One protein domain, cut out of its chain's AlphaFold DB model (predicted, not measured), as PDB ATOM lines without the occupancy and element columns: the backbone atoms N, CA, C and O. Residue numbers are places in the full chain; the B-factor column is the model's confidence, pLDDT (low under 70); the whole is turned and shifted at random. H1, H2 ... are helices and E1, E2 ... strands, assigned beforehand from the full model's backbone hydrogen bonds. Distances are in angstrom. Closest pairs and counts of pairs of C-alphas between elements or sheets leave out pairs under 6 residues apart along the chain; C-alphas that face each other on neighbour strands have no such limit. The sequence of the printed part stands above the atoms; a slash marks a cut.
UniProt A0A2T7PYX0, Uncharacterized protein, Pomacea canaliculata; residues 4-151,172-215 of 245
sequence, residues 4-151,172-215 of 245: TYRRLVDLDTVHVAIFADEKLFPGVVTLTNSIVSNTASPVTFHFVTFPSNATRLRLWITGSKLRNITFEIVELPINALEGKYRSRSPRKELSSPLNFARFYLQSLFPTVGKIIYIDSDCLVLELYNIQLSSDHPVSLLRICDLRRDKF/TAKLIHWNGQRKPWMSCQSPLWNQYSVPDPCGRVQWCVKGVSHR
ATOM      1  N   THR A   4      -8.692 -36.090 -43.558       55.12
ATOM      2  CA  THR A   4      -9.109 -36.705 -44.821       55.12
ATOM      3  C   THR A   4      -8.420 -36.057 -46.022       55.12
ATOM      4  O   THR A   4      -7.953 -36.753 -46.919       55.12
ATOM      5  N   TYR A   5      -8.273 -34.726 -46.009       47.62
ATOM      6  CA  TYR A   5      -7.607 -33.974 -47.075       47.62
ATOM      7  C   TYR A   5      -6.098 -34.253 -47.113       47.62
ATOM      8  O   TYR A   5      -5.549 -34.475 -48.189       47.62
ATOM      9  N   ARG A   6      -5.429 -34.344 -45.951       51.53
ATOM     10  CA  ARG A   6      -4.017 -34.779 -45.892       51.53
ATOM     11  C   ARG A   6      -3.824 -36.171 -46.489       51.53
ATOM     12  O   ARG A   6      -2.883 -36.375 -47.243       51.53
ATOM     13  N   ARG A   7      -4.738 -37.103 -46.199       51.81
ATOM     14  CA  ARG A   7      -4.675 -38.482 -46.699       51.81
ATOM     15  C   ARG A   7      -4.820 -38.574 -48.221       51.81
ATOM     16  O   ARG A   7      -4.231 -39.466 -48.813       51.81
ATOM     17  N   LEU A   8      -5.581 -37.665 -48.840       50.53
ATOM     18  CA  LEU A   8      -5.736 -37.583 -50.298       50.53
ATOM     19  C   LEU A   8      -4.499 -36.984 -50.986       50.53
ATOM     20  O   LEU A   8      -4.095 -37.492 -52.024       50.53
ATOM     21  N   VAL A   9      -3.867 -35.964 -50.391       50.88
ATOM     22  CA  VAL A   9      -2.618 -35.358 -50.905       50.88
ATOM     23  C   VAL A   9      -1.442 -36.350 -50.861       50.88
ATOM     24  O   VAL A   9      -0.579 -36.335 -51.735       50.88
ATOM     25  N   ASP A  10      -1.443 -37.263 -49.889       60.59
ATOM     26  CA  ASP A  10      -0.439 -38.327 -49.736       60.59
ATOM     27  C   ASP A  10      -0.533 -39.421 -50.823       60.59
ATOM     28  O   ASP A  10       0.408 -40.184 -51.024       60.59
ATOM     29  N   LEU A  11      -1.655 -39.525 -51.552       65.81
ATOM     30  CA  LEU A  11      -1.845 -40.586 -52.554       65.81
ATOM     31  C   LEU A  11      -1.043 -40.362 -53.840       65.81
ATOM     32  O   LEU A  11      -0.727 -41.345 -54.515       65.81
ATOM     33  N   ASP A  12      -0.700 -39.115 -54.166       76.31
ATOM     34  CA  ASP A  12       0.069 -38.761 -55.369       76.31
ATOM     35  C   ASP A  12       1.590 -38.805 -55.144       76.31
ATOM     36  O   ASP A  12       2.368 -38.765 -56.101       76.31
ATOM     37  N   THR A  13       2.016 -38.948 -53.886       86.06
ATOM     38  CA  THR A  13       3.424 -39.044 -53.490       86.06
ATOM     39  C   THR A  13       3.797 -40.491 -53.178       86.06
ATOM     40  O   THR A  13       3.042 -41.253 -52.577       86.06
ATOM     41  N   VAL A  14       4.993 -40.905 -53.592       89.88
ATOM     42  CA  VAL A  14       5.546 -42.211 -53.228       89.88
ATOM     43  C   VAL A  14       6.308 -42.068 -51.914       89.88
ATOM     44  O   VAL A  14       7.325 -41.381 -51.853       89.88
ATOM     45  N   HIS A  15       5.849 -42.739 -50.860       92.62
ATOM     46  CA  HIS A  15       6.569 -42.784 -49.588       92.62
ATOM     47  C   HIS A  15       7.482 -44.003 -49.545       92.62
ATOM     48  O   HIS A  15       7.018 -45.134 -49.708       92.62
ATOM     49  N   VAL A  16       8.773 -43.783 -49.302       95.00
ATOM     50  CA  VAL A  16       9.777 -44.852 -49.238       95.00
ATOM     51  C   VAL A  16      10.424 -44.871 -47.862       95.00
ATOM     52  O   VAL A  16      11.058 -43.898 -47.469       95.00
ATOM     53  N   ALA A  17      10.311 -45.991 -47.151       96.38
ATOM     54  CA  ALA A  17      10.985 -46.215 -45.879       96.38
ATOM     55  C   ALA A  17      12.262 -47.038 -46.061       96.38
ATOM     56  O   ALA A  17      12.231 -48.134 -46.626       96.38
ATOM     57  N   ILE A  18      13.376 -46.530 -45.531       96.56
ATOM     58  CA  ILE A  18      14.679 -47.204 -45.544       96.56
ATOM     59  C   ILE A  18      15.195 -47.268 -44.107       96.56
ATOM     60  O   ILE A  18      15.381 -46.244 -43.454       96.56
ATOM     61  N   PHE A  19      15.438 -48.484 -43.623       94.69
ATOM     62  CA  PHE A  19      15.897 -48.747 -42.260       94.69
ATOM     63  C   PHE A  19      17.376 -49.099 -42.297       94.69
ATOM     64  O   PHE A  19      17.765 -50.083 -42.929       94.69
ATOM     65  N   ALA A  20      18.215 -48.298 -41.647       92.00
ATOM     66  CA  ALA A  20      19.653 -48.454 -41.793       92.00
ATOM     67  C   ALA A  20      20.454 -47.935 -40.603       92.00
ATOM     68  O   ALA A  20      20.209 -46.861 -40.057       92.00
ATOM     69  N   ASP A  21      21.461 -48.718 -40.239       90.31
ATOM     70  CA  ASP A  21      22.520 -48.315 -39.321       90.31
ATOM     71  C   ASP A  21      23.652 -47.616 -40.096       90.31
ATOM     72  O   ASP A  21      23.722 -47.709 -41.322       90.31
ATOM     73  N   GLU A  22      24.577 -46.974 -39.388       89.50
ATOM     74  CA  GLU A  22      25.726 -46.241 -39.934       89.50
ATOM     75  C   GLU A  22      26.460 -46.997 -41.045       89.50
ATOM     76  O   GLU A  22      26.715 -46.450 -42.117       89.50
ATOM     77  N   LYS A  23      26.758 -48.278 -40.810       87.31
ATOM     78  CA  LYS A  23      27.485 -49.143 -41.754       87.31
ATOM     79  C   LYS A  23      26.773 -49.342 -43.099       87.31
ATOM     80  O   LYS A  23      27.393 -49.796 -44.059       87.31
ATOM     81  N   LEU A  24      25.472 -49.063 -43.152       90.94
ATOM     82  CA  LEU A  24      24.625 -49.198 -44.335       90.94
ATOM     83  C   LEU A  24      24.388 -47.855 -45.039       90.94
ATOM     84  O   LEU A  24      23.772 -47.850 -46.098       90.94
ATOM     85  N   PHE A  25      24.882 -46.730 -44.511       93.25
ATOM     86  CA  PHE A  25      24.672 -45.408 -45.113       93.25
ATOM     87  C   PHE A  25      25.144 -45.297 -46.569       93.25
ATOM     88  O   PHE A  25      24.371 -44.747 -47.350       93.25
ATOM     89  N   PRO A  26      26.288 -45.880 -46.996       92.06
ATOM     90  CA  PRO A  26      26.625 -45.963 -48.420       92.06
ATOM     91  C   PRO A  26      25.514 -46.611 -49.259       92.06
ATOM     92  O   PRO A  26      25.203 -46.140 -50.351       92.06
ATOM     93  N   GLY A  27      24.887 -47.662 -48.720       92.81
ATOM     94  CA  GLY A  27      23.692 -48.310 -49.259       92.81
ATOM     95  C   GLY A  27      22.521 -47.348 -49.397       92.81
ATOM     96  O   GLY A  27      21.998 -47.147 -50.488       92.81
ATOM     97  N   VAL A  28      22.164 -46.694 -48.291       95.62
ATOM     98  CA  VAL A  28      21.044 -45.746 -48.205       95.62
ATOM     99  C   VAL A  28      21.167 -44.627 -49.230       95.62
ATOM    100  O   VAL A  28      20.228 -44.392 -49.989       95.62
ATOM    101  N   VAL A  29      22.310 -43.939 -49.280       95.88
ATOM    102  CA  VAL A  29      22.489 -42.793 -50.182       95.88
ATOM    103  C   VAL A  29      22.539 -43.229 -51.644       95.88
ATOM    104  O   VAL A  29      22.001 -42.535 -52.504       95.88
ATOM    105  N   THR A  30      23.097 -44.411 -51.928       94.25
ATOM    106  CA  THR A  30      23.114 -44.980 -53.284       94.25
ATOM    107  C   THR A  30      21.704 -45.361 -53.737       94.25
ATOM    108  O   THR A  30      21.277 -44.960 -54.819       94.25
ATOM    109  N   LEU A  31      20.947 -46.076 -52.896       95.56
ATOM    110  CA  LEU A  31      19.552 -46.429 -53.157       95.56
ATOM    111  C   LEU A  31      18.701 -45.172 -53.366       95.56
ATOM    112  O   LEU A  31      17.983 -45.079 -54.359       95.56
ATOM    113  N   THR A  32      18.825 -44.185 -52.478       97.38
ATOM    114  CA  THR A  32      18.103 -42.905 -52.570       97.38
ATOM    115  C   THR A  32      18.388 -42.223 -53.902       97.38
ATOM    116  O   THR A  32      17.464 -41.847 -54.618       97.38
ATOM    117  N   ASN A  33      19.663 -42.137 -54.288       96.38
ATOM    118  CA  ASN A  33      20.052 -41.567 -55.567       96.38
ATOM    119  C   ASN A  33      19.500 -42.365 -56.763       96.38
ATOM    120  O   ASN A  33      19.076 -41.758 -57.745       96.38
ATOM    121  N   SER A  34      19.453 -43.699 -56.684       94.81
ATOM    122  CA  SER A  34      18.830 -44.527 -57.729       94.81
ATOM    123  C   SER A  34      17.325 -44.281 -57.854       94.81
ATOM    124  O   SER A  34      16.828 -44.165 -58.968       94.81
ATOM    125  N   ILE A  35      16.611 -44.103 -56.738       94.69
ATOM    126  CA  ILE A  35      15.177 -43.790 -56.740       94.69
ATOM    127  C   ILE A  35      14.944 -42.419 -57.367       94.69
ATOM    128  O   ILE A  35      14.156 -42.312 -58.301       94.69
ATOM    129  N   VAL A  36      15.662 -41.392 -56.906       94.25
ATOM    130  CA  VAL A  36      15.545 -40.022 -57.433       94.25
ATOM    131  C   VAL A  36      15.839 -39.973 -58.933       94.25
ATOM    132  O   VAL A  36      15.144 -39.283 -59.668       94.25
ATOM    133  N   SER A  37      16.835 -40.726 -59.403       92.12
ATOM    134  CA  SER A  37      17.217 -40.729 -60.823       92.12
ATOM    135  C   SER A  37      16.206 -41.441 -61.728       92.12
ATOM    136  O   SER A  37      16.190 -41.186 -62.927       92.12
ATOM    137  N   ASN A  38      15.390 -42.344 -61.175       89.75
ATOM    138  CA  ASN A  38      14.578 -43.290 -61.948       89.75
ATOM    139  C   ASN A  38      13.076 -43.263 -61.606       89.75
ATOM    140  O   ASN A  38      12.330 -44.162 -62.002       89.75
ATOM    141  N   THR A  39      12.617 -42.254 -60.865       85.50
ATOM    142  CA  THR A  39      11.210 -42.115 -60.459       85.50
ATOM    143  C   THR A  39      10.667 -40.776 -60.934       85.50
ATOM    144  O   THR A  39      11.192 -39.729 -60.573       85.50
ATOM    145  N   ALA A  40       9.604 -40.808 -61.740       84.81
ATOM    146  CA  ALA A  40       8.953 -39.593 -62.240       84.81
ATOM    147  C   ALA A  40       7.967 -38.977 -61.229       84.81
ATOM    148  O   ALA A  40       7.673 -37.788 -61.295       84.81
ATOM    149  N   SER A  41       7.429 -39.788 -60.312       86.94
ATOM    150  CA  SER A  41       6.526 -39.326 -59.254       86.94
ATOM    151  C   SER A  41       7.296 -38.619 -58.130       86.94
ATOM    152  O   SER A  41       8.429 -39.011 -57.846       86.94
ATOM    153  N   PRO A  42       6.688 -37.638 -57.435       91.19
ATOM    154  CA  PRO A  42       7.245 -37.094 -56.201       91.19
ATOM    155  C   PRO A  42       7.518 -38.205 -55.182       91.19
ATOM    156  O   PRO A  42       6.701 -39.115 -55.018       91.19
ATOM    157  N   VAL A  43       8.657 -38.128 -54.493       93.81
ATOM    158  CA  VAL A  43       9.067 -39.123 -53.494       93.81
ATOM    159  C   VAL A  43       9.354 -38.438 -52.165       93.81
ATOM    160  O   VAL A  43      10.134 -37.487 -52.113       93.81
ATOM    161  N   THR A  44       8.756 -38.959 -51.095       95.69
ATOM    162  CA  THR A  44       9.109 -38.612 -49.715       95.69
ATOM    163  C   THR A  44       9.862 -39.776 -49.086       95.69
ATOM    164  O   THR A  44       9.351 -40.897 -49.018       95.69
ATOM    165  N   PHE A  45      11.086 -39.515 -48.633       97.75
ATOM    166  CA  PHE A  45      11.929 -40.516 -47.990       97.75
ATOM    167  C   PHE A  45      11.782 -40.488 -46.471       97.75
ATOM    168  O   PHE A  45      11.874 -39.444 -45.834       97.75
ATOM    169  N   HIS A  46      11.638 -41.674 -45.900       97.50
ATOM    170  CA  HIS A  46      11.497 -41.911 -44.474       97.50
ATOM    171  C   HIS A  46      12.688 -42.733 -43.991       97.50
ATOM    172  O   HIS A  46      12.701 -43.964 -44.089       97.50
ATOM    173  N   PHE A  47      13.733 -42.059 -43.517       97.88
ATOM    174  CA  PHE A  47      14.950 -42.732 -43.072       97.88
ATOM    175  C   PHE A  47      14.844 -43.114 -41.602       97.88
ATOM    176  O   PHE A  47      14.811 -42.244 -40.737       97.88
ATOM    177  N   VAL A  48      14.844 -44.410 -41.304       96.69
ATOM    178  CA  VAL A  48      14.776 -44.902 -39.926       96.69
ATOM    179  C   VAL A  48      16.165 -45.325 -39.462       96.69
ATOM    180  O   VAL A  48      16.769 -46.247 -40.021       96.69
ATOM    181  N   THR A  49      16.683 -44.657 -38.434       95.56
ATOM    182  CA  THR A  49      18.015 -44.927 -37.874       95.56
ATOM    183  C   THR A  49      18.058 -44.640 -36.372       95.56
ATOM    184  O   THR A  49      17.076 -44.184 -35.792       95.56
ATOM    185  N   PHE A  50      19.178 -44.934 -35.715       93.69
ATOM    186  CA  PHE A  50      19.362 -44.602 -34.300       93.69
ATOM    187  C   PHE A  50      19.604 -43.096 -34.107       93.69
ATOM    188  O   PHE A  50      20.263 -42.491 -34.959       93.69
ATOM    189  N   PRO A  51      19.184 -42.498 -32.973       94.75
ATOM    190  CA  PRO A  51      19.437 -41.083 -32.669       94.75
ATOM    191  C   PRO A  51      20.909 -40.675 -32.839       94.75
ATOM    192  O   PRO A  51      21.216 -39.652 -33.444       94.75
ATOM    193  N   SER A  52      21.843 -41.535 -32.411       93.06
ATOM    194  CA  SER A  52      23.292 -41.309 -32.541       93.06
ATOM    195  C   SER A  52      23.778 -41.143 -33.985       93.06
ATOM    196  O   SER A  52      24.841 -40.573 -34.221       93.06
ATOM    197  N   ASN A  53      23.018 -41.648 -34.959       93.94
ATOM    198  CA  ASN A  53      23.393 -41.669 -36.368       93.94
ATOM    199  C   ASN A  53      22.627 -40.626 -37.199       93.94
ATOM    200  O   ASN A  53      23.024 -40.342 -38.334       93.94
ATOM    201  N   ALA A  54      21.553 -40.048 -36.653       95.81
ATOM    202  CA  ALA A  54      20.625 -39.172 -37.364       95.81
ATOM    203  C   ALA A  54      21.315 -37.926 -37.935       95.81
ATOM    204  O   ALA A  54      21.185 -37.632 -39.125       95.81
ATOM    205  N   THR A  55      22.125 -37.239 -37.122       95.56
ATOM    206  CA  THR A  55      22.893 -36.063 -37.557       95.56
ATOM    207  C   THR A  55      23.794 -36.392 -38.740       95.56
ATOM    208  O   THR A  55      23.857 -35.634 -39.705       95.56
ATOM    209  N   ARG A  56      24.470 -37.542 -38.704       94.00
ATOM    210  CA  ARG A  56      25.416 -37.910 -39.757       94.00
ATOM    211  C   ARG A  56      24.711 -38.292 -41.055       94.00
ATOM    212  O   ARG A  56      25.164 -37.884 -42.119       94.00
ATOM    213  N   LEU A  57      23.582 -39.001 -40.980       96.06
ATOM    214  CA  LEU A  57      22.768 -39.277 -42.165       96.06
ATOM    215  C   LEU A  57      22.241 -37.983 -42.792       96.06
ATOM    216  O   LEU A  57      22.328 -37.806 -44.006       96.06
ATOM    217  N   ARG A  58      21.752 -37.058 -41.956       96.94
ATOM    218  CA  ARG A  58      21.279 -35.743 -42.396       96.94
ATOM    219  C   ARG A  58      22.371 -34.998 -43.153       96.94
ATOM    220  O   ARG A  58      22.123 -34.582 -44.278       96.94
ATOM    221  N   LEU A  59      23.568 -34.894 -42.574       95.62
ATOM    222  CA  LEU A  59      24.710 -34.221 -43.197       95.62
ATOM    223  C   LEU A  59      25.097 -34.842 -44.543       95.62
ATOM    224  O   LEU A  59      25.392 -34.108 -45.481       95.62
ATOM    225  N   TRP A  60      25.056 -36.170 -44.671       95.44
ATOM    226  CA  TRP A  60      25.358 -36.837 -45.941       95.44
ATOM    227  C   TRP A  60      24.333 -36.479 -47.025       95.44
ATOM    228  O   TRP A  60      24.694 -36.124 -48.150       95.44
ATOM    229  N   ILE A  61      23.043 -36.510 -46.688       96.81
ATOM    230  CA  ILE A  61      21.971 -36.158 -47.624       96.81
ATOM    231  C   ILE A  61      22.081 -34.680 -48.023       96.81
ATOM    232  O   ILE A  61      22.167 -34.373 -49.211       96.81
ATOM    233  N   THR A  62      22.142 -33.770 -47.047       96.31
ATOM    234  CA  THR A  62      22.140 -32.318 -47.294       96.31
ATOM    235  C   THR A  62      23.449 -31.802 -47.885       96.31
ATOM    236  O   THR A  62      23.447 -30.787 -48.573       96.31
ATOM    237  N   GLY A  63      24.565 -32.487 -47.635       94.12
ATOM    238  CA  GLY A  63      25.893 -32.143 -48.149       94.12
ATOM    239  C   GLY A  63      26.218 -32.744 -49.517       94.12
ATOM    240  O   GLY A  63      27.344 -32.608 -49.984       94.12
ATOM    241  N   SER A  64      25.271 -33.429 -50.161       93.12
ATOM    242  CA  SER A  64      25.488 -34.088 -51.450       93.12
ATOM    243  C   SER A  64      24.512 -33.597 -52.522       93.12
ATOM    244  O   SER A  64      23.693 -32.698 -52.313       93.12
ATOM    245  N   LYS A  65      24.548 -34.226 -53.701       92.50
ATOM    246  CA  LYS A  65      23.555 -33.995 -54.762       92.50
ATOM    247  C   LYS A  65      22.111 -34.320 -54.345       92.50
ATOM    248  O   LYS A  65      21.185 -33.922 -55.041       92.50
ATOM    249  N   LEU A  66      21.912 -34.996 -53.211       96.25
ATOM    250  CA  LEU A  66      20.598 -35.319 -52.651       96.25
ATOM    251  C   LEU A  66      19.990 -34.191 -51.801       96.25
ATOM    252  O   LEU A  66      18.906 -34.366 -51.259       96.25
ATOM    253  N   ARG A  67      20.633 -33.021 -51.698       95.75
ATOM    254  CA  ARG A  67      20.203 -31.925 -50.810       95.75
ATOM    255  C   ARG A  67      18.768 -31.415 -51.006       95.75
ATOM    256  O   ARG A  67      18.217 -30.825 -50.087       95.75
ATOM    257  N   ASN A  68      18.187 -31.635 -52.187       95.69
ATOM    258  CA  ASN A  68      16.861 -31.136 -52.561       95.69
ATOM    259  C   ASN A  68      15.758 -32.211 -52.494       95.69
ATOM    260  O   ASN A  68      14.652 -31.969 -52.972       95.69
ATOM    261  N   ILE A  69      16.035 -33.409 -51.964       97.06
ATOM    262  CA  ILE A  69      14.987 -34.426 -51.784       97.06
ATOM    263  C   ILE A  69      14.052 -34.045 -50.631       97.06
ATOM    264  O   ILE A  69      14.457 -33.371 -49.684       97.06
ATOM    265  N   THR A  70      12.814 -34.539 -50.671       97.25
ATOM    266  CA  THR A  70      11.895 -34.445 -49.528       97.25
ATOM    267  C   THR A  70      12.134 -35.636 -48.606       97.25
ATOM    268  O   THR A  70      12.024 -36.782 -49.047       97.25
ATOM    269  N   PHE A  71      12.492 -35.392 -47.344       98.00
ATOM    270  CA  PHE A  71      12.753 -36.475 -46.400       98.00
ATOM    271  C   PHE A  71      12.509 -36.104 -44.939       98.00
ATOM    272  O   PHE A  71      12.641 -34.946 -44.541       98.00
ATOM    273  N   GLU A  72      12.271 -37.130 -44.127       97.19
ATOM    274  CA  GLU A  72      12.405 -37.084 -42.676       97.19
ATOM    275  C   GLU A  72      13.343 -38.183 -42.163       97.19
ATOM    276  O   GLU A  72      13.601 -39.190 -42.832       97.19
ATOM    277  N   ILE A  73      13.891 -37.960 -40.967       97.75
ATOM    278  CA  ILE A  73      14.660 -38.968 -40.236       97.75
ATOM    279  C   ILE A  73      13.845 -39.345 -39.009       97.75
ATOM    280  O   ILE A  73      13.637 -38.516 -38.126       97.75
ATOM    281  N   VAL A  74      13.405 -40.597 -38.966       95.81
ATOM    282  CA  VAL A  74      12.710 -41.185 -37.826       95.81
ATOM    283  C   VAL A  74      13.747 -41.834 -36.924       95.81
ATOM    284  O   VAL A  74      14.368 -42.845 -37.264       95.81
ATOM    285  N   GLU A  75      13.949 -41.227 -35.763       94.56
ATOM    286  CA  GLU A  75      14.891 -41.716 -34.768       94.56
ATOM    287  C   GLU A  75      14.256 -42.846 -33.955       94.56
ATOM    288  O   GLU A  75      13.315 -42.640 -33.191       94.56
ATOM    289  N   LEU A  76      14.772 -44.061 -34.121       89.38
ATOM    290  CA  LEU A  76      14.328 -45.233 -33.381       89.38
ATOM    291  C   LEU A  76      15.256 -45.446 -32.178       89.38
ATOM    292  O   LEU A  76      16.395 -45.878 -32.373       89.38
ATOM    293  N   PRO A  77      14.825 -45.179 -30.935       83.25
ATOM    294  CA  PRO A  77      15.677 -45.419 -29.782       83.25
ATOM    295  C   PRO A  77      15.887 -46.928 -29.591       83.25
ATOM    296  O   PRO A  77      15.006 -47.739 -29.875       83.25
ATOM    297  N   ILE A  78      17.076 -47.323 -29.123       76.00
ATOM    298  CA  ILE A  78      17.503 -48.736 -29.052       76.00
ATOM    299  C   ILE A  78      16.523 -49.591 -28.228       76.00
ATOM    300  O   ILE A  78      16.263 -50.746 -28.567       76.00
ATOM    301  N   ASN A  79      15.934 -49.006 -27.186       75.56
ATOM    302  CA  ASN A  79      14.964 -49.653 -26.304       75.56
ATOM    303  C   ASN A  79      13.539 -49.749 -26.889       75.56
ATOM    304  O   ASN A  79      12.721 -50.489 -26.350       75.56
ATOM    305  N   ALA A  80      13.217 -49.087 -28.010       73.38
ATOM    306  CA  ALA A  80      11.874 -49.139 -28.615       73.38
ATOM    307  C   ALA A  80      11.432 -50.564 -28.994       73.38
ATOM    308  O   ALA A  80      10.234 -50.868 -29.090       73.38
ATOM    309  N   LEU A  81      12.414 -51.438 -29.231       69.44
ATOM    310  CA  LEU A  81      12.223 -52.839 -29.591       69.44
ATOM    311  C   LEU A  81      12.713 -53.802 -28.504       69.44
ATOM    312  O   LEU A  81      12.828 -55.001 -28.756       69.44
ATOM    313  N   GLU A  82      12.981 -53.310 -27.295       69.06
ATOM    314  CA  GLU A  82      13.365 -54.158 -26.171       69.06
ATOM    315  C   GLU A  82      12.285 -55.215 -25.893       69.06
ATOM    316  O   GLU A  82      11.085 -54.947 -25.964       69.06
ATOM    317  N   GLY A  83      12.708 -56.467 -25.696       66.38
ATOM    318  CA  GLY A  83      11.804 -57.616 -25.552       66.38
ATOM    319  C   GLY A  83      11.086 -58.062 -26.838       66.38
ATOM    320  O   GLY A  83      10.481 -59.132 -26.844       66.38
ATOM    321  N   LYS A  84      11.181 -57.310 -27.946       66.50
ATOM    322  CA  LYS A  84      10.508 -57.611 -29.228       66.50
ATOM    323  C   LYS A  84      11.396 -58.334 -30.244       66.50
ATOM    324  O   LYS A  84      10.920 -58.729 -31.305       66.50
ATOM    325  N   TYR A  85      12.681 -58.520 -29.940       66.81
ATOM    326  CA  TYR A  85      13.607 -59.311 -30.750       66.81
ATOM    327  C   TYR A  85      14.636 -60.035 -29.870       66.81
ATOM    328  O   TYR A  85      14.945 -59.616 -28.755       66.81
ATOM    329  N   ARG A  86      15.192 -61.144 -30.372       60.53
ATOM    330  CA  ARG A  86      16.241 -61.897 -29.667       60.53
ATOM    331  C   ARG A  86      17.607 -61.291 -29.990       60.53
ATOM    332  O   ARG A  86      18.127 -61.508 -31.081       60.53
ATOM    333  N   SER A  87      18.216 -60.572 -29.042       53.47
ATOM    334  CA  SER A  87      19.533 -59.934 -29.252       53.47
ATOM    335  C   SER A  87      20.708 -60.927 -29.348       53.47
ATOM    336  O   SER A  87      21.775 -60.577 -29.845       53.47
ATOM    337  N   ARG A  88      20.510 -62.192 -28.946       51.25
ATOM    338  CA  ARG A  88      21.513 -63.276 -28.998       51.25
ATOM    339  C   ARG A  88      21.423 -64.126 -30.272       51.25
ATOM    340  O   ARG A  88      21.316 -65.348 -30.197       51.25
ATOM    341  N   SER A  89      21.466 -63.515 -31.456       50.66
ATOM    342  CA  SER A  89      21.728 -64.287 -32.680       50.66
ATOM    343  C   SER A  89      23.243 -64.446 -32.878       50.66
ATOM    344  O   SER A  89      23.941 -63.431 -32.850       50.66
ATOM    345  N   PRO A  90      23.777 -65.650 -33.160       49.41
ATOM    346  CA  PRO A  90      25.209 -65.847 -33.430       49.41
ATOM    347  C   PRO A  90      25.721 -65.071 -34.661       49.41
ATOM    348  O   PRO A  90      26.925 -64.904 -34.834       49.41
ATOM    349  N   ARG A  91      24.821 -64.538 -35.500       48.59
ATOM    350  CA  ARG A  91      25.137 -63.629 -36.609       48.59
ATOM    351  C   ARG A  91      24.889 -62.174 -36.182       48.59
ATOM    352  O   ARG A  91      23.777 -61.682 -36.334       48.59
ATOM    353  N   LYS A  92      25.920 -61.470 -35.691       50.25
ATOM    354  CA  LYS A  92      25.862 -60.042 -35.270       50.25
ATOM    355  C   LYS A  92      25.287 -59.082 -36.331       50.25
ATOM    356  O   LYS A  92      24.868 -57.974 -36.025       50.25
ATOM    357  N   GLU A  93      25.269 -59.489 -37.597       50.06
ATOM    358  CA  GLU A  93      24.707 -58.706 -38.703       50.06
ATOM    359  C   GLU A  93      23.169 -58.728 -38.747       50.06
ATOM    360  O   GLU A  93      22.561 -57.784 -39.248       50.06
ATOM    361  N   LEU A  94      22.538 -59.762 -38.175       53.00
ATOM    362  CA  LEU A  94      21.080 -59.927 -38.107       53.00
ATOM    363  C   LEU A  94      20.471 -59.374 -36.811       53.00
ATOM    364  O   LEU A  94      19.253 -59.264 -36.716       53.00
ATOM    365  N   SER A  95      21.296 -58.999 -35.832       59.31
ATOM    366  CA  SER A  95      20.851 -58.577 -34.501       59.31
ATOM    367  C   SER A  95      20.521 -57.088 -34.381       59.31
ATOM    368  O   SER A  95      20.199 -56.645 -33.280       59.31
ATOM    369  N   SER A  96      20.627 -56.302 -35.461       74.38
ATOM    370  CA  SER A  96      20.263 -54.882 -35.397       74.38
ATOM    371  C   SER A  96      18.749 -54.731 -35.192       74.38
ATOM    372  O   SER A  96      17.990 -55.266 -36.006       74.38
ATOM    373  N   PRO A  97      18.295 -53.972 -34.172       79.12
ATOM    374  CA  PRO A  97      16.886 -53.621 -33.986       79.12
ATOM    375  C   PRO A  97      16.202 -53.109 -35.261       79.12
ATOM    376  O   PRO A  97      15.042 -53.426 -35.514       79.12
ATOM    377  N   LEU A  98      16.928 -52.382 -36.117       85.81
ATOM    378  CA  LEU A  98      16.392 -51.805 -37.356       85.81
ATOM    379  C   LEU A  98      15.889 -52.870 -38.347       85.81
ATOM    380  O   LEU A  98      14.918 -52.631 -39.058       85.81
ATOM    381  N   ASN A  99      16.458 -54.081 -38.320       82.31
ATOM    382  CA  ASN A  99      15.969 -55.209 -39.120       82.31
ATOM    383  C   ASN A  99      14.612 -55.738 -38.635       82.31
ATOM    384  O   ASN A  99      13.943 -56.449 -39.378       82.31
ATOM    385  N   PHE A 100      14.217 -55.463 -37.395       82.75
ATOM    386  CA  PHE A 100      12.914 -55.850 -36.845       82.75
ATOM    387  C   PHE A 100      11.920 -54.689 -36.907       82.75
ATOM    388  O   PHE A 100      10.720 -54.910 -37.046       82.75
ATOM    389  N   ALA A 101      12.417 -53.452 -36.883       84.81
ATOM    390  CA  ALA A 101      11.617 -52.237 -36.971       84.81
ATOM    391  C   ALA A 101      10.740 -52.173 -38.236       84.81
ATOM    392  O   ALA A 101       9.632 -51.648 -38.174       84.81
ATOM    393  N   ARG A 102      11.171 -52.785 -39.352       83.88
ATOM    394  CA  ARG A 102      10.379 -52.875 -40.596       83.88
ATOM    395  C   ARG A 102       9.009 -53.542 -40.427       83.88
ATOM    396  O   ARG A 102       8.110 -53.290 -41.216       83.88
ATOM    397  N   PHE A 103       8.826 -54.381 -39.405       84.75
ATOM    398  CA  PHE A 103       7.525 -55.000 -39.123       84.75
ATOM    399  C   PHE A 103       6.546 -54.041 -38.432       84.75
ATOM    400  O   PHE A 103       5.364 -54.342 -38.329       84.75
ATOM    401  N   TYR A 104       7.021 -52.872 -37.999       84.94
ATOM    402  CA  TYR A 104       6.247 -51.852 -37.296       84.94
ATOM    403  C   TYR A 104       5.969 -50.621 -38.171       84.94
ATOM    404  O   TYR A 104       5.707 -49.549 -37.637       84.94
ATOM    405  N   LEU A 105       5.999 -50.750 -39.508       86.19
ATOM    406  CA  LEU A 105       5.743 -49.643 -40.448       86.19
ATOM    407  C   LEU A 105       4.455 -48.878 -40.124       86.19
ATOM    408  O   LEU A 105       4.478 -47.656 -40.064       86.19
ATOM    409  N   GLN A 106       3.357 -49.587 -39.850       82.75
ATOM    410  CA  GLN A 106       2.081 -48.953 -39.513       82.75
ATOM    411  C   GLN A 106       2.157 -48.134 -38.215       82.75
ATOM    412  O   GLN A 106       1.541 -47.077 -38.116       82.75
ATOM    413  N   SER A 107       2.909 -48.609 -37.219       84.62
ATOM    414  CA  SER A 107       3.090 -47.900 -35.950       84.62
ATOM    415  C   SER A 107       4.053 -46.719 -36.073       84.62
ATOM    416  O   SER A 107       3.881 -45.728 -35.373       84.62
ATOM    417  N   LEU A 108       5.061 -46.829 -36.943       85.88
ATOM    418  CA  LEU A 108       6.051 -45.779 -37.187       85.88
ATOM    419  C   LEU A 108       5.502 -44.660 -38.082       85.88
ATOM    420  O   LEU A 108       5.883 -43.510 -37.907       85.88
ATOM    421  N   PHE A 109       4.584 -44.984 -38.996       89.06
ATOM    422  CA  PHE A 109       4.038 -44.055 -39.990       89.06
ATOM    423  C   PHE A 109       2.498 -44.072 -40.013       89.06
ATOM    424  O   PHE A 109       1.899 -44.375 -41.046       89.06
ATOM    425  N   PRO A 110       1.818 -43.745 -38.898       84.69
ATOM    426  CA  PRO A 110       0.362 -43.887 -38.781       84.69
ATOM    427  C   PRO A 110      -0.428 -42.929 -39.684       84.69
ATOM    428  O   PRO A 110      -1.599 -43.171 -39.974       84.69
ATOM    429  N   THR A 111       0.193 -41.830 -40.114       83.75
ATOM    430  CA  THR A 111      -0.424 -40.819 -40.981       83.75
ATOM    431  C   THR A 111      -0.212 -41.085 -42.466       83.75
ATOM    432  O   THR A 111      -0.883 -40.450 -43.274       83.75
ATOM    433  N   VAL A 112       0.698 -41.998 -42.822       84.44
ATOM    434  CA  VAL A 112       1.048 -42.285 -44.215       84.44
ATOM    435  C   VAL A 112       0.072 -43.310 -44.775       84.44
ATOM    436  O   VAL A 112      -0.077 -44.407 -44.239       84.44
ATOM    437  N   GLY A 113      -0.612 -42.958 -45.866       80.06
ATOM    438  CA  GLY A 113      -1.633 -43.827 -46.460       80.06
ATOM    439  C   GLY A 113      -1.057 -45.111 -47.065       80.06
ATOM    440  O   GLY A 113      -1.629 -46.188 -46.904       80.06
ATOM    441  N   LYS A 114       0.083 -44.995 -47.753       84.62
ATOM    442  CA  LYS A 114       0.794 -46.099 -48.407       84.62
ATOM    443  C   LYS A 114       2.293 -45.855 -48.340       84.62
ATOM    444  O   LYS A 114       2.755 -44.784 -48.718       84.62
ATOM    445  N   ILE A 115       3.048 -46.870 -47.932       88.50
ATOM    446  CA  ILE A 115       4.500 -46.788 -47.776       88.50
ATOM    447  C   ILE A 115       5.187 -48.012 -48.379       88.50
ATOM    448  O   ILE A 115       4.699 -49.136 -48.256       88.50
ATOM    449  N   ILE A 116       6.319 -47.791 -49.043       90.19
ATOM    450  CA  ILE A 116       7.147 -48.833 -49.648       90.19
ATOM    451  C   ILE A 116       8.402 -48.991 -48.799       90.19
ATOM    452  O   ILE A 116       9.194 -48.065 -48.671       90.19
ATOM    453  N   TYR A 117       8.603 -50.173 -48.234       91.62
ATOM    454  CA  TYR A 117       9.868 -50.528 -47.602       91.62
ATOM    455  C   TYR A 117      10.866 -51.028 -48.650       91.62
ATOM    456  O   TYR A 117      10.518 -51.900 -49.448       91.62
ATOM    457  N   ILE A 118      12.102 -50.519 -48.629       92.06
ATOM    458  CA  ILE A 118      13.187 -50.994 -49.501       92.06
ATOM    459  C   ILE A 118      14.471 -51.182 -48.681       92.06
ATOM    460  O   ILE A 118      14.893 -50.282 -47.951       92.06
ATOM    461  N   ASP A 119      15.108 -52.350 -48.814       90.19
ATOM    462  CA  ASP A 119      16.396 -52.640 -48.173       90.19
ATOM    463  C   ASP A 119      17.530 -51.782 -48.762       90.19
ATOM    464  O   ASP A 119      17.602 -51.559 -49.968       90.19
ATOM    465  N   SER A 120      18.483 -51.363 -47.923       91.06
ATOM    466  CA  SER A 120      19.621 -50.506 -48.320       91.06
ATOM    467  C   SER A 120      20.596 -51.125 -49.334       91.06
ATOM    468  O   SER A 120      21.495 -50.442 -49.813       91.06
ATOM    469  N   ASP A 121      20.471 -52.418 -49.636       88.31
ATOM    470  CA  ASP A 121      21.277 -53.142 -50.627       88.31
ATOM    471  C   ASP A 121      20.527 -53.368 -51.948       88.31
ATOM    472  O   ASP A 121      20.837 -54.281 -52.719       88.31
ATOM    473  N   CYS A 122      19.560 -52.496 -52.223       90.25
ATOM    474  CA  CYS A 122      18.800 -52.449 -53.457       90.25
ATOM    475  C   CYS A 122      19.234 -51.288 -54.373       90.25
ATOM    476  O   CYS A 122      19.741 -50.265 -53.914       90.25
ATOM    477  N   LEU A 123      18.963 -51.423 -55.674       89.31
ATOM    478  CA  LEU A 123      18.971 -50.341 -56.664       89.31
ATOM    479  C   LEU A 123      17.642 -50.317 -57.408       89.31
ATOM    480  O   LEU A 123      17.219 -51.333 -57.965       89.31
ATOM    481  N   VAL A 124      17.008 -49.153 -57.450       88.25
ATOM    482  CA  VAL A 124      15.752 -48.940 -58.169       88.25
ATOM    483  C   VAL A 124      16.066 -48.438 -59.572       88.25
ATOM    484  O   VAL A 124      16.715 -47.406 -59.732       88.25
ATOM    485  N   LEU A 125      15.607 -49.185 -60.577       84.06
ATOM    486  CA  LEU A 125      15.719 -48.828 -61.994       84.06
ATOM    487  C   LEU A 125      14.432 -48.217 -62.544       84.06
ATOM    488  O   LEU A 125      14.508 -47.419 -63.465       84.06
ATOM    489  N   GLU A 126      13.272 -48.587 -61.997       80.19
ATOM    490  CA  GLU A 126      11.971 -47.962 -62.272       80.19
ATOM    491  C   GLU A 126      11.083 -48.123 -61.027       80.19
ATOM    492  O   GLU A 126      10.944 -49.236 -60.511       80.19
ATOM    493  N   LEU A 127      10.460 -47.042 -60.555       77.00
ATOM    494  CA  LEU A 127       9.474 -47.075 -59.469       77.00
ATOM    495  C   LEU A 127       8.211 -46.329 -59.889       77.00
ATOM    496  O   LEU A 127       8.272 -45.242 -60.459       77.00
ATOM    497  N   TYR A 128       7.059 -46.924 -59.586       74.81
ATOM    498  CA  TYR A 128       5.753 -46.378 -59.937       74.81
ATOM    499  C   TYR A 128       4.887 -46.221 -58.694       74.81
ATOM    500  O   TYR A 128       4.976 -47.011 -57.750       74.81
ATOM    501  N   ASN A 129       4.001 -45.228 -58.726       70.25
ATOM    502  CA  ASN A 129       2.965 -45.063 -57.720       70.25
ATOM    503  C   ASN A 129       1.881 -46.151 -57.890       70.25
ATOM    504  O   ASN A 129       0.885 -45.963 -58.584       70.25
ATOM    505  N   ILE A 130       2.108 -47.330 -57.302       70.75
ATOM    506  CA  ILE A 130       1.202 -48.483 -57.412       70.75
ATOM    507  C   ILE A 130      -0.010 -48.275 -56.499       70.75
ATOM    508  O   ILE A 130       0.144 -48.018 -55.305       70.75
ATOM    509  N   GLN A 131      -1.220 -48.406 -57.036       65.94
ATOM    510  CA  GLN A 131      -2.440 -48.433 -56.228       65.94
ATOM    511  C   GLN A 131      -2.635 -49.826 -55.617       65.94
ATOM    512  O   GLN A 131      -2.595 -50.830 -56.327       65.94
ATOM    513  N   LEU A 132      -2.835 -49.882 -54.299       62.78
ATOM    514  CA  LEU A 132      -3.193 -51.107 -53.586       62.78
ATOM    515  C   LEU A 132      -4.719 -51.215 -53.527       62.78
ATOM    516  O   LEU A 132      -5.394 -50.221 -53.262       62.78
ATOM    517  N   SER A 133      -5.268 -52.408 -53.760       63.03
ATOM    518  CA  SER A 133      -6.689 -52.666 -53.494       63.03
ATOM    519  C   SER A 133      -6.938 -52.727 -51.986       63.03
ATOM    520  O   SER A 133      -6.091 -53.252 -51.264       63.03
ATOM    521  N   SER A 134      -8.116 -52.298 -51.527       63.97
ATOM    522  CA  SER A 134      -8.540 -52.393 -50.117       63.97
ATOM    523  C   SER A 134      -8.376 -53.792 -49.520       63.97
ATOM    524  O   SER A 134      -8.032 -53.925 -48.350       63.97
ATOM    525  N   ASP A 135      -8.559 -54.825 -50.342       69.31
ATOM    526  CA  ASP A 135      -8.554 -56.226 -49.908       69.31
ATOM    527  C   ASP A 135      -7.134 -56.814 -49.820       69.31
ATOM    528  O   ASP A 135      -6.933 -57.903 -49.286       69.31
ATOM    529  N   HIS A 136      -6.129 -56.085 -50.321       66.12
ATOM    530  CA  HIS A 136      -4.718 -56.478 -50.314       66.12
ATOM    531  C   HIS A 136      -3.862 -55.295 -49.835       66.12
ATOM    532  O   HIS A 136      -3.226 -54.615 -50.646       66.12
ATOM    533  N   PRO A 137      -3.824 -55.036 -48.513       66.88
ATOM    534  CA  PRO A 137      -3.140 -53.873 -47.942       66.88
ATOM    535  C   PRO A 137      -1.610 -53.945 -48.063       66.88
ATOM    536  O   PRO A 137      -0.919 -52.972 -47.775       66.88
ATOM    537  N   VAL A 138      -1.072 -55.092 -48.486       71.31
ATOM    538  CA  VAL A 138       0.358 -55.317 -48.688       71.31
ATOM    539  C   VAL A 138       0.570 -55.924 -50.069       71.31
ATOM    540  O   VAL A 138      -0.079 -56.900 -50.436       71.31
ATOM    541  N   SER A 139       1.517 -55.366 -50.818       63.59
ATOM    542  CA  SER A 139       2.058 -55.976 -52.033       63.59
ATOM    543  C   SER A 139       3.535 -56.277 -51.834       63.59
ATOM    544  O   SER A 139       4.278 -55.452 -51.304       63.59
ATOM    545  N   LEU A 140       3.962 -57.458 -52.274       66.56
ATOM    546  CA  LEU A 140       5.360 -57.872 -52.258       66.56
ATOM    547  C   LEU A 140       5.882 -57.924 -53.689       66.56
ATOM    548  O   LEU A 140       5.239 -58.489 -54.575       66.56
ATOM    549  N   LEU A 141       7.067 -57.353 -53.910       64.31
ATOM    550  CA  LEU A 141       7.776 -57.526 -55.171       64.31
ATOM    551  C   LEU A 141       8.263 -58.970 -55.262       64.31
ATOM    552  O   LEU A 141       9.009 -59.452 -54.409       64.31
ATOM    553  N   ARG A 142       7.832 -59.667 -56.315       52.97
ATOM    554  CA  ARG A 142       8.365 -60.984 -56.640       52.97
ATOM    555  C   ARG A 142       9.802 -60.814 -57.122       52.97
ATOM    556  O   ARG A 142      10.061 -60.018 -58.019       52.97
ATOM    557  N   ILE A 143      10.724 -61.573 -56.539       54.69
ATOM    558  CA  ILE A 143      12.109 -61.616 -57.008       54.69
ATOM    559  C   ILE A 143      12.112 -62.275 -58.393       54.69
ATOM    560  O   ILE A 143      11.702 -63.430 -58.518       54.69
ATOM    561  N   CYS A 144      12.562 -61.549 -59.419       50.97
ATOM    562  CA  CYS A 144      12.898 -62.149 -60.710       50.97
ATOM    563  C   CYS A 144      14.194 -62.945 -60.539       50.97
ATOM    564  O   CYS A 144      15.233 -62.382 -60.184       50.97
ATOM    565  N   ASP A 145      14.144 -64.255 -60.765       52.62
ATOM    566  CA  ASP A 145      15.334 -65.097 -60.697       52.62
ATOM    567  C   ASP A 145      16.080 -64.969 -62.030       52.62
ATOM    568  O   ASP A 145      15.725 -65.599 -63.029       52.62
ATOM    569  N   LEU A 146      17.121 -64.130 -62.057       50.22
ATOM    570  CA  LEU A 146      17.937 -63.850 -63.250       50.22
ATOM    571  C   LEU A 146      18.601 -65.102 -63.854       50.22
ATOM    572  O   LEU A 146      19.160 -65.031 -64.947       50.22
ATOM    573  N   ARG A 147      18.562 -66.252 -63.168       48.91
ATOM    574  CA  ARG A 147      19.008 -67.540 -63.724       48.91
ATOM    575  C   ARG A 147      17.974 -68.205 -64.636       48.91
ATOM    576  O   ARG A 147      18.346 -69.108 -65.380       48.91
ATOM    577  N   ARG A 148      16.699 -67.806 -64.578       44.38
ATOM    578  CA  ARG A 148      15.601 -68.393 -65.371       44.38
ATOM    579  C   ARG A 148      14.896 -67.381 -66.271       44.38
ATOM    580  O   ARG A 148      14.478 -67.754 -67.364       44.38
ATOM    581  N   ASP A 149      14.837 -66.118 -65.862       43.94
ATOM    582  CA  ASP A 149      14.119 -65.078 -66.596       43.94
ATOM    583  C   ASP A 149      15.101 -64.235 -67.430       43.94
ATOM    584  O   ASP A 149      15.864 -63.425 -66.903       43.94
ATOM    585  N   LYS A 150      15.109 -64.429 -68.756       37.88
ATOM    586  CA  LYS A 150      15.852 -63.555 -69.679       37.88
ATOM    587  C   LYS A 150      15.251 -62.146 -69.608       37.88
ATOM    588  O   LYS A 150      14.046 -61.995 -69.794       37.88
ATOM    589  N   PHE A 151      16.080 -61.125 -69.375       41.22
ATOM    590  CA  PHE A 151      15.654 -59.724 -69.485       41.22
ATOM    591  C   PHE A 151      15.009 -59.498 -70.866       41.22
ATOM    592  O   PHE A 151      15.640 -59.835 -71.874       41.22
ATOM    593  N   THR A 172       5.315 -52.316 -63.788       61.22
ATOM    594  CA  THR A 172       6.122 -53.160 -62.906       61.22
ATOM    595  C   THR A 172       7.328 -52.365 -62.441       61.22
ATOM    596  O   THR A 172       8.138 -51.964 -63.274       61.22
ATOM    597  N   ALA A 173       7.468 -52.150 -61.133       67.62
ATOM    598  CA  ALA A 173       8.705 -51.591 -60.602       67.62
ATOM    599  C   ALA A 173       9.874 -52.544 -60.900       67.62
ATOM    600  O   ALA A 173       9.728 -53.766 -60.810       67.62
ATOM    601  N   LYS A 174      11.032 -51.986 -61.252       79.00
ATOM    602  CA  LYS A 174      12.259 -52.734 -61.532       79.00
ATOM    603  C   LYS A 174      13.276 -52.432 -60.447       79.00
ATOM    604  O   LYS A 174      13.720 -51.295 -60.292       79.00
ATOM    605  N   LEU A 175      13.645 -53.472 -59.713       81.75
ATOM    606  CA  LEU A 175      14.572 -53.413 -58.593       81.75
ATOM    607  C   LEU A 175      15.649 -54.478 -58.771       81.75
ATOM    608  O   LEU A 175      15.354 -55.605 -59.165       81.75
ATOM    609  N   ILE A 176      16.885 -54.137 -58.429       80.94
ATOM    610  CA  ILE A 176      17.974 -55.097 -58.265       80.94
ATOM    611  C   ILE A 176      18.289 -55.182 -56.782       80.94
ATOM    612  O   ILE A 176      18.538 -54.161 -56.150       80.94
ATOM    613  N   HIS A 177      18.304 -56.396 -56.238       82.50
ATOM    614  CA  HIS A 177      18.694 -56.659 -54.857       82.50
ATOM    615  C   HIS A 177      20.044 -57.372 -54.806       82.50
ATOM    616  O   HIS A 177      20.279 -58.332 -55.543       82.50
ATOM    617  N   TRP A 178      20.935 -56.916 -53.928       79.88
ATOM    618  CA  TRP A 178      22.249 -57.517 -53.757       79.88
ATOM    619  C   TRP A 178      22.255 -58.595 -52.667       79.88
ATOM    620  O   TRP A 178      22.525 -58.336 -51.492       79.88
ATOM    621  N   ASN A 179      22.031 -59.845 -53.074       67.06
ATOM    622  CA  ASN A 179      22.063 -60.992 -52.169       67.06
ATOM    623  C   ASN A 179      23.481 -61.591 -52.062       67.06
ATOM    624  O   ASN A 179      23.834 -62.531 -52.775       67.06
ATOM    625  N   GLY A 180      24.323 -61.026 -51.190       65.06
ATOM    626  CA  GLY A 180      25.694 -61.505 -50.985       65.06
ATOM    627  C   GLY A 180      26.333 -61.046 -49.672       65.06
ATOM    628  O   GLY A 180      25.960 -60.016 -49.111       65.06
ATOM    629  N   GLN A 181      27.328 -61.810 -49.198       65.38
ATOM    630  CA  GLN A 181      28.088 -61.497 -47.973       65.38
ATOM    631  C   GLN A 181      28.884 -60.191 -48.096       65.38
ATOM    632  O   GLN A 181      29.037 -59.458 -47.123       65.38
ATOM    633  N   ARG A 182      29.386 -59.878 -49.298       72.25
ATOM    634  CA  ARG A 182      30.074 -58.613 -49.563       72.25
ATOM    635  C   ARG A 182      29.107 -57.622 -50.183       72.25
ATOM    636  O   ARG A 182      28.623 -57.828 -51.296       72.25
ATOM    637  N   LYS A 183      28.850 -56.548 -49.448       82.19
ATOM    638  CA  LYS A 183      28.046 -55.421 -49.904       82.19
ATOM    639  C   LYS A 183      28.764 -54.652 -51.023       82.19
ATOM    640  O   LYS A 183      29.990 -54.531 -50.981       82.19
ATOM    641  N   PRO A 184      28.027 -54.130 -52.015       76.38
ATOM    642  CA  PRO A 184      28.611 -53.587 -53.244       76.38
ATOM    643  C   PRO A 184      29.466 -52.330 -53.016       76.38
ATOM    644  O   PRO A 184      30.450 -52.122 -53.722       76.38
ATOM    645  N   TRP A 185      29.174 -51.556 -51.967       82.00
ATOM    646  CA  TRP A 185      29.988 -50.412 -51.542       82.00
ATOM    647  C   TRP A 185      31.336 -50.788 -50.905       82.00
ATOM    648  O   TRP A 185      32.152 -49.907 -50.664       82.00
ATOM    649  N   MET A 186      31.596 -52.075 -50.632       78.50
ATOM    650  CA  MET A 186      32.882 -52.525 -50.087       78.50
ATOM    651  C   MET A 186      33.899 -52.910 -51.165       78.50
ATOM    652  O   MET A 186      35.099 -52.821 -50.921       78.50
ATOM    653  N   SER A 187      33.452 -53.385 -52.334       73.88
ATOM    654  CA  SER A 187      34.356 -53.903 -53.372       73.88
ATOM    655  C   SER A 187      34.523 -52.980 -54.576       73.88
ATOM    656  O   SER A 187      35.470 -53.170 -55.330       73.88
ATOM    657  N   CYS A 188      33.614 -52.022 -54.795       76.94
ATOM    658  CA  CYS A 188      33.547 -51.198 -56.011       76.94
ATOM    659  C   CYS A 188      33.514 -52.004 -57.325       76.94
ATOM    660  O   CYS A 188      33.697 -51.449 -58.404       76.94
ATOM    661  N   GLN A 189      33.233 -53.308 -57.262       77.88
ATOM    662  CA  GLN A 189      33.259 -54.212 -58.417       77.88
ATOM    663  C   GLN A 189      31.958 -54.203 -59.222       77.88
ATOM    664  O   GLN A 189      31.871 -54.893 -60.229       77.88
ATOM    665  N   SER A 190      30.940 -53.465 -58.775       82.38
ATOM    666  CA  SER A 190      29.647 -53.372 -59.453       82.38
ATOM    667  C   SER A 190      29.545 -52.034 -60.188       82.38
ATOM    668  O   SER A 190      29.247 -51.022 -59.548       82.38
ATOM    669  N   PRO A 191      29.764 -51.987 -61.519       81.44
ATOM    670  CA  PRO A 191      29.666 -50.746 -62.289       81.44
ATOM    671  C   PRO A 191      28.296 -50.083 -62.142       81.44
ATOM    672  O   PRO A 191      28.212 -48.868 -61.989       81.44
ATOM    673  N   LEU A 192      27.236 -50.898 -62.107       83.31
ATOM    674  CA  LEU A 192      25.866 -50.423 -61.952       83.31
ATOM    675  C   LEU A 192      25.628 -49.769 -60.587       83.31
ATOM    676  O   LEU A 192      24.965 -48.743 -60.506       83.31
ATOM    677  N   TRP A 193      26.201 -50.320 -59.516       86.81
ATOM    678  CA  TRP A 193      26.147 -49.685 -58.199       86.81
ATOM    679  C   TRP A 193      26.918 -48.367 -58.183       86.81
ATOM    680  O   TRP A 193      26.414 -47.345 -57.723       86.81
ATOM    681  N   ASN A 194      28.124 -48.382 -58.752       86.06
ATOM    682  CA  ASN A 194      29.016 -47.229 -58.776       86.06
ATOM    683  C   ASN A 194      28.424 -46.025 -59.518       86.06
ATOM    684  O   ASN A 194      28.779 -44.895 -59.197       86.06
ATOM    685  N   GLN A 195      27.519 -46.248 -60.478       87.88
ATOM    686  CA  GLN A 195      26.784 -45.186 -61.171       87.88
ATOM    687  C   GLN A 195      25.931 -44.341 -60.213       87.88
ATOM    688  O   GLN A 195      25.767 -43.138 -60.420       87.88
ATOM    689  N   TYR A 196      25.393 -44.960 -59.160       91.19
ATOM    690  CA  TYR A 196      24.511 -44.294 -58.209       91.19
ATOM    691  C   TYR A 196      25.199 -43.907 -56.902       91.19
ATOM    692  O   TYR A 196      24.570 -43.220 -56.096       91.19
ATOM    693  N   SER A 197      26.456 -44.307 -56.693       90.06
ATOM    694  CA  SER A 197      27.222 -43.971 -55.493       90.06
ATOM    695  C   SER A 197      27.229 -42.465 -55.227       90.06
ATOM    696  O   SER A 197      27.380 -41.646 -56.138       90.06
ATOM    697  N   VAL A 198      27.090 -42.101 -53.954       91.56
ATOM    698  CA  VAL A 198      27.154 -40.714 -53.488       91.56
ATOM    699  C   VAL A 198      28.329 -40.590 -52.514       91.56
ATOM    700  O   VAL A 198      28.332 -41.304 -51.509       91.56
ATOM    701  N   PRO A 199      29.326 -39.727 -52.793       89.25
ATOM    702  CA  PRO A 199      30.455 -39.508 -51.889       89.25
ATOM    703  C   PRO A 199      30.001 -39.070 -50.496       89.25
ATOM    704  O   PRO A 199      28.992 -38.375 -50.377       89.25
ATOM    705  N   ASP A 200      30.742 -39.473 -49.461       87.81
ATOM    706  CA  ASP A 200      30.550 -38.984 -48.091       87.81
ATOM    707  C   ASP A 200      31.128 -37.565 -47.964       87.81
ATOM    708  O   ASP A 200      32.351 -37.417 -48.039       87.81
ATOM    709  N   PRO A 201      30.305 -36.522 -47.736       85.19
ATOM    710  CA  PRO A 201      30.790 -35.151 -47.584       85.19
ATOM    711  C   PRO A 201      31.763 -34.985 -46.411       85.19
ATOM    712  O   PRO A 201      32.587 -34.077 -46.415       85.19
ATOM    713  N   CYS A 202      31.680 -35.852 -45.398       81.06
ATOM    714  CA  CYS A 202      32.574 -35.828 -44.244       81.06
ATOM    715  C   CYS A 202      33.864 -36.631 -44.463       81.06
ATOM    716  O   CYS A 202      34.738 -36.607 -43.596       81.06
ATOM    717  N   GLY A 203      33.967 -37.381 -45.565       79.19
ATOM    718  CA  GLY A 203      35.112 -38.230 -45.877       79.19
ATOM    719  C   GLY A 203      35.418 -39.294 -44.818       79.19
ATOM    720  O   GLY A 203      36.566 -39.704 -44.713       79.19
ATOM    721  N   ARG A 204      34.442 -39.720 -44.001       77.69
ATOM    722  CA  ARG A 204      34.628 -40.713 -42.922       77.69
ATOM    723  C   ARG A 204      34.342 -42.135 -43.373       77.69
ATOM    724  O   ARG A 204      34.836 -43.084 -42.768       77.69
ATOM    725  N   VAL A 205      33.549 -42.289 -44.422       78.75
ATOM    726  CA  VAL A 205      33.154 -43.580 -44.974       78.75
ATOM    727  C   VAL A 205      33.789 -43.761 -46.345       78.75
ATOM    728  O   VAL A 205      33.972 -42.797 -47.071       78.75
ATOM    729  N   GLN A 206      34.149 -44.993 -46.695       74.31
ATOM    730  CA  GLN A 206      34.653 -45.341 -48.023       74.31
ATOM    731  C   GLN A 206      33.527 -45.254 -49.068       74.31
ATOM    732  O   GLN A 206      32.407 -45.698 -48.809       74.31
ATOM    733  N   TRP A 207      33.827 -44.736 -50.260       75.81
ATOM    734  CA  TRP A 207      32.887 -44.701 -51.388       75.81
ATOM    735  C   TRP A 207      33.560 -45.114 -52.698       75.81
ATOM    736  O   TRP A 207      34.786 -45.184 -52.797       75.81
ATOM    737  N   CYS A 208      32.741 -45.394 -53.711       77.38
ATOM    738  CA  CYS A 208      33.200 -45.827 -55.025       77.38
ATOM    739  C   CYS A 208      32.873 -44.779 -56.091       77.38
ATOM    740  O   CYS A 208      31.717 -44.371 -56.200       77.38
ATOM    741  N   VAL A 209      33.851 -44.412 -56.923       73.94
ATOM    742  CA  VAL A 209      33.656 -43.592 -58.131       73.94
ATOM    743  C   VAL A 209      34.286 -44.326 -59.309       73.94
ATOM    744  O   VAL A 209      35.453 -44.695 -59.251       73.94
ATOM    745  N   LYS A 210      33.513 -44.590 -60.372       72.44
ATOM    746  CA  LYS A 210      33.995 -45.272 -61.596       72.44
ATOM    747  C   LYS A 210      34.771 -46.584 -61.331       72.44
ATOM    748  O   LYS A 210      35.707 -46.910 -62.048       72.44
ATOM    749  N   GLY A 211      34.392 -47.348 -60.301       71.50
ATOM    750  CA  GLY A 211      35.077 -48.598 -59.931       71.50
ATOM    751  C   GLY A 211      36.298 -48.436 -59.025       71.50
ATOM    752  O   GLY A 211      36.850 -49.436 -58.574       71.50
ATOM    753  N   VAL A 212      36.686 -47.203 -58.702       76.12
ATOM    754  CA  VAL A 212      37.791 -46.896 -57.793       76.12
ATOM    755  C   VAL A 212      37.251 -46.641 -56.392       76.12
ATOM    756  O   VAL A 212      36.290 -45.897 -56.200       76.12
ATOM    757  N   SER A 213      37.878 -47.280 -55.408       77.62
ATOM    758  CA  SER A 213      37.596 -47.087 -53.988       77.62
ATOM    759  C   SER A 213      38.351 -45.871 -53.451       77.62
ATOM    760  O   SER A 213      39.581 -45.879 -53.450       77.62
ATOM    761  N   HIS A 214      37.642 -44.919 -52.852       77.56
ATOM    762  CA  HIS A 214      38.220 -43.785 -52.131       77.56
ATOM    763  C   HIS A 214      38.111 -44.002 -50.623       77.56
ATOM    764  O   HIS A 214      37.055 -44.404 -50.130       77.56
ATOM    765  N   ARG A 215      39.206 -43.767 -49.891       72.81
ATOM    766  CA  ARG A 215      39.263 -43.949 -48.434       72.81
ATOM    767  C   ARG A 215      39.301 -42.598 -47.718       72.81
ATOM    768  O   ARG A 215      39.835 -41.637 -48.270       72.81
TER     769      ARG A 215
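This is residues 4 to 151 and 172 to 215 of the 245 residues of an uncharacterized protein of Pomacea canaliculata (UniProt A0A2T7PYX0). A strongly twisted sheet of four parallel strands, in the order E3 E2 E1 E4, forms the core, with H2 and H3 over one face and H5 over the other. E5, paired with E6, packs on H2, and a small group of H6, H7 and the E7 E8 hairpin lies at the opposite end of the longest axis from H1. Residues 88 to 93 and 145 to 151 stick out. The printed part has 192 residues, with seven named helices and eight named strands that follow along the chain as H1 E1 H2 E2 H3 E3 H4 H5 E4 E5 E6 H6 H7 E7 E8; the class is mixed, helices and strands, with 60 residues in helices and 37 in strands, and the whole is compact, with a radius of gyration of the C-alphas of 16.9 A and spans of 49 by 43 by 37 A.

The large sheet has E3 at residues 70 to 75, 16.7 A long, E2 at 43 to 49, 18.9 A, E1 at 14 to 19, 16.4 A, and E4 at 115 to 117. The helices are H2 at 22 to 38, 24.9 A long, H3 at 51 to 62, 17.3 A, H5 at 98 to 108, 12.0 A, H1 at 4 to 9, H4 at 78 to 81, H6 at 184 to 187 and H7 at 191 to 196. The antiparallel pairs are E5 at 122 to 126 with E6 at 174 to 177, and E7 at 207 to 209 with E8 at 212 to 214. C-alpha 4 is at (-9.109, -36.705, -44.821) and C-alpha 214 at (38.220, -43.785, -52.131).

N 46 and O 16 of E2 and E1 are 2.8 A apart, N 74 and O 47 of E3 and E2 2.8 A, and N 17 and O 116 of E1 and E4 2.8 A, each within hydrogen-bond range. Three layers, helices on both faces of a sheet, have H2 and H3 at heights of 9.6 A and 9.0 A over one face and H5 at 8.3 A over the opposite face. E1, H2, E2 and E2, H3, E3 are strand-helix-strand units, parallel neighbours with a helix between, and E3, H4 H5, E4 is a split one, with E2 E1 between its strands; the crossovers are right-handed. H2 touches H7, about perpendicular at 85 degrees, closest at the C-alphas of Thr 30 and Tyr 196, 5.2 A. The closest C-alphas of H2 and E5 are those of Leu 31 and Leu 123, 5.3 A. N 123 and O 176 of E5 and E6 are 2.8 A apart, and N 212 and O 209 of E8 and E7 2.8 A, both within hydrogen-bond range. Every O i to N i+4 pair is within hydrogen-bond range in H1, against 11 of 13 in H2, 6 of 8 in H3, 1 of 2 in H7 and 1 of 7 in H5, which has 5 of 8 O i to N i+3 pairs within range; H4 and H6 are too short for such a pair.

The farthest C-alphas, of Thr 4 and Val 212, are 49.7 A apart. Residues 152 to 171 are not printed, and C-alphas 151 and 172 are 13.3 A apart across the cut. The link from H4 to H5 is long. Mean pLDDT of the printed part is 79.7, and 48 residues are under 70, among them 4 to 11, 81 to 95 and 139 to 151.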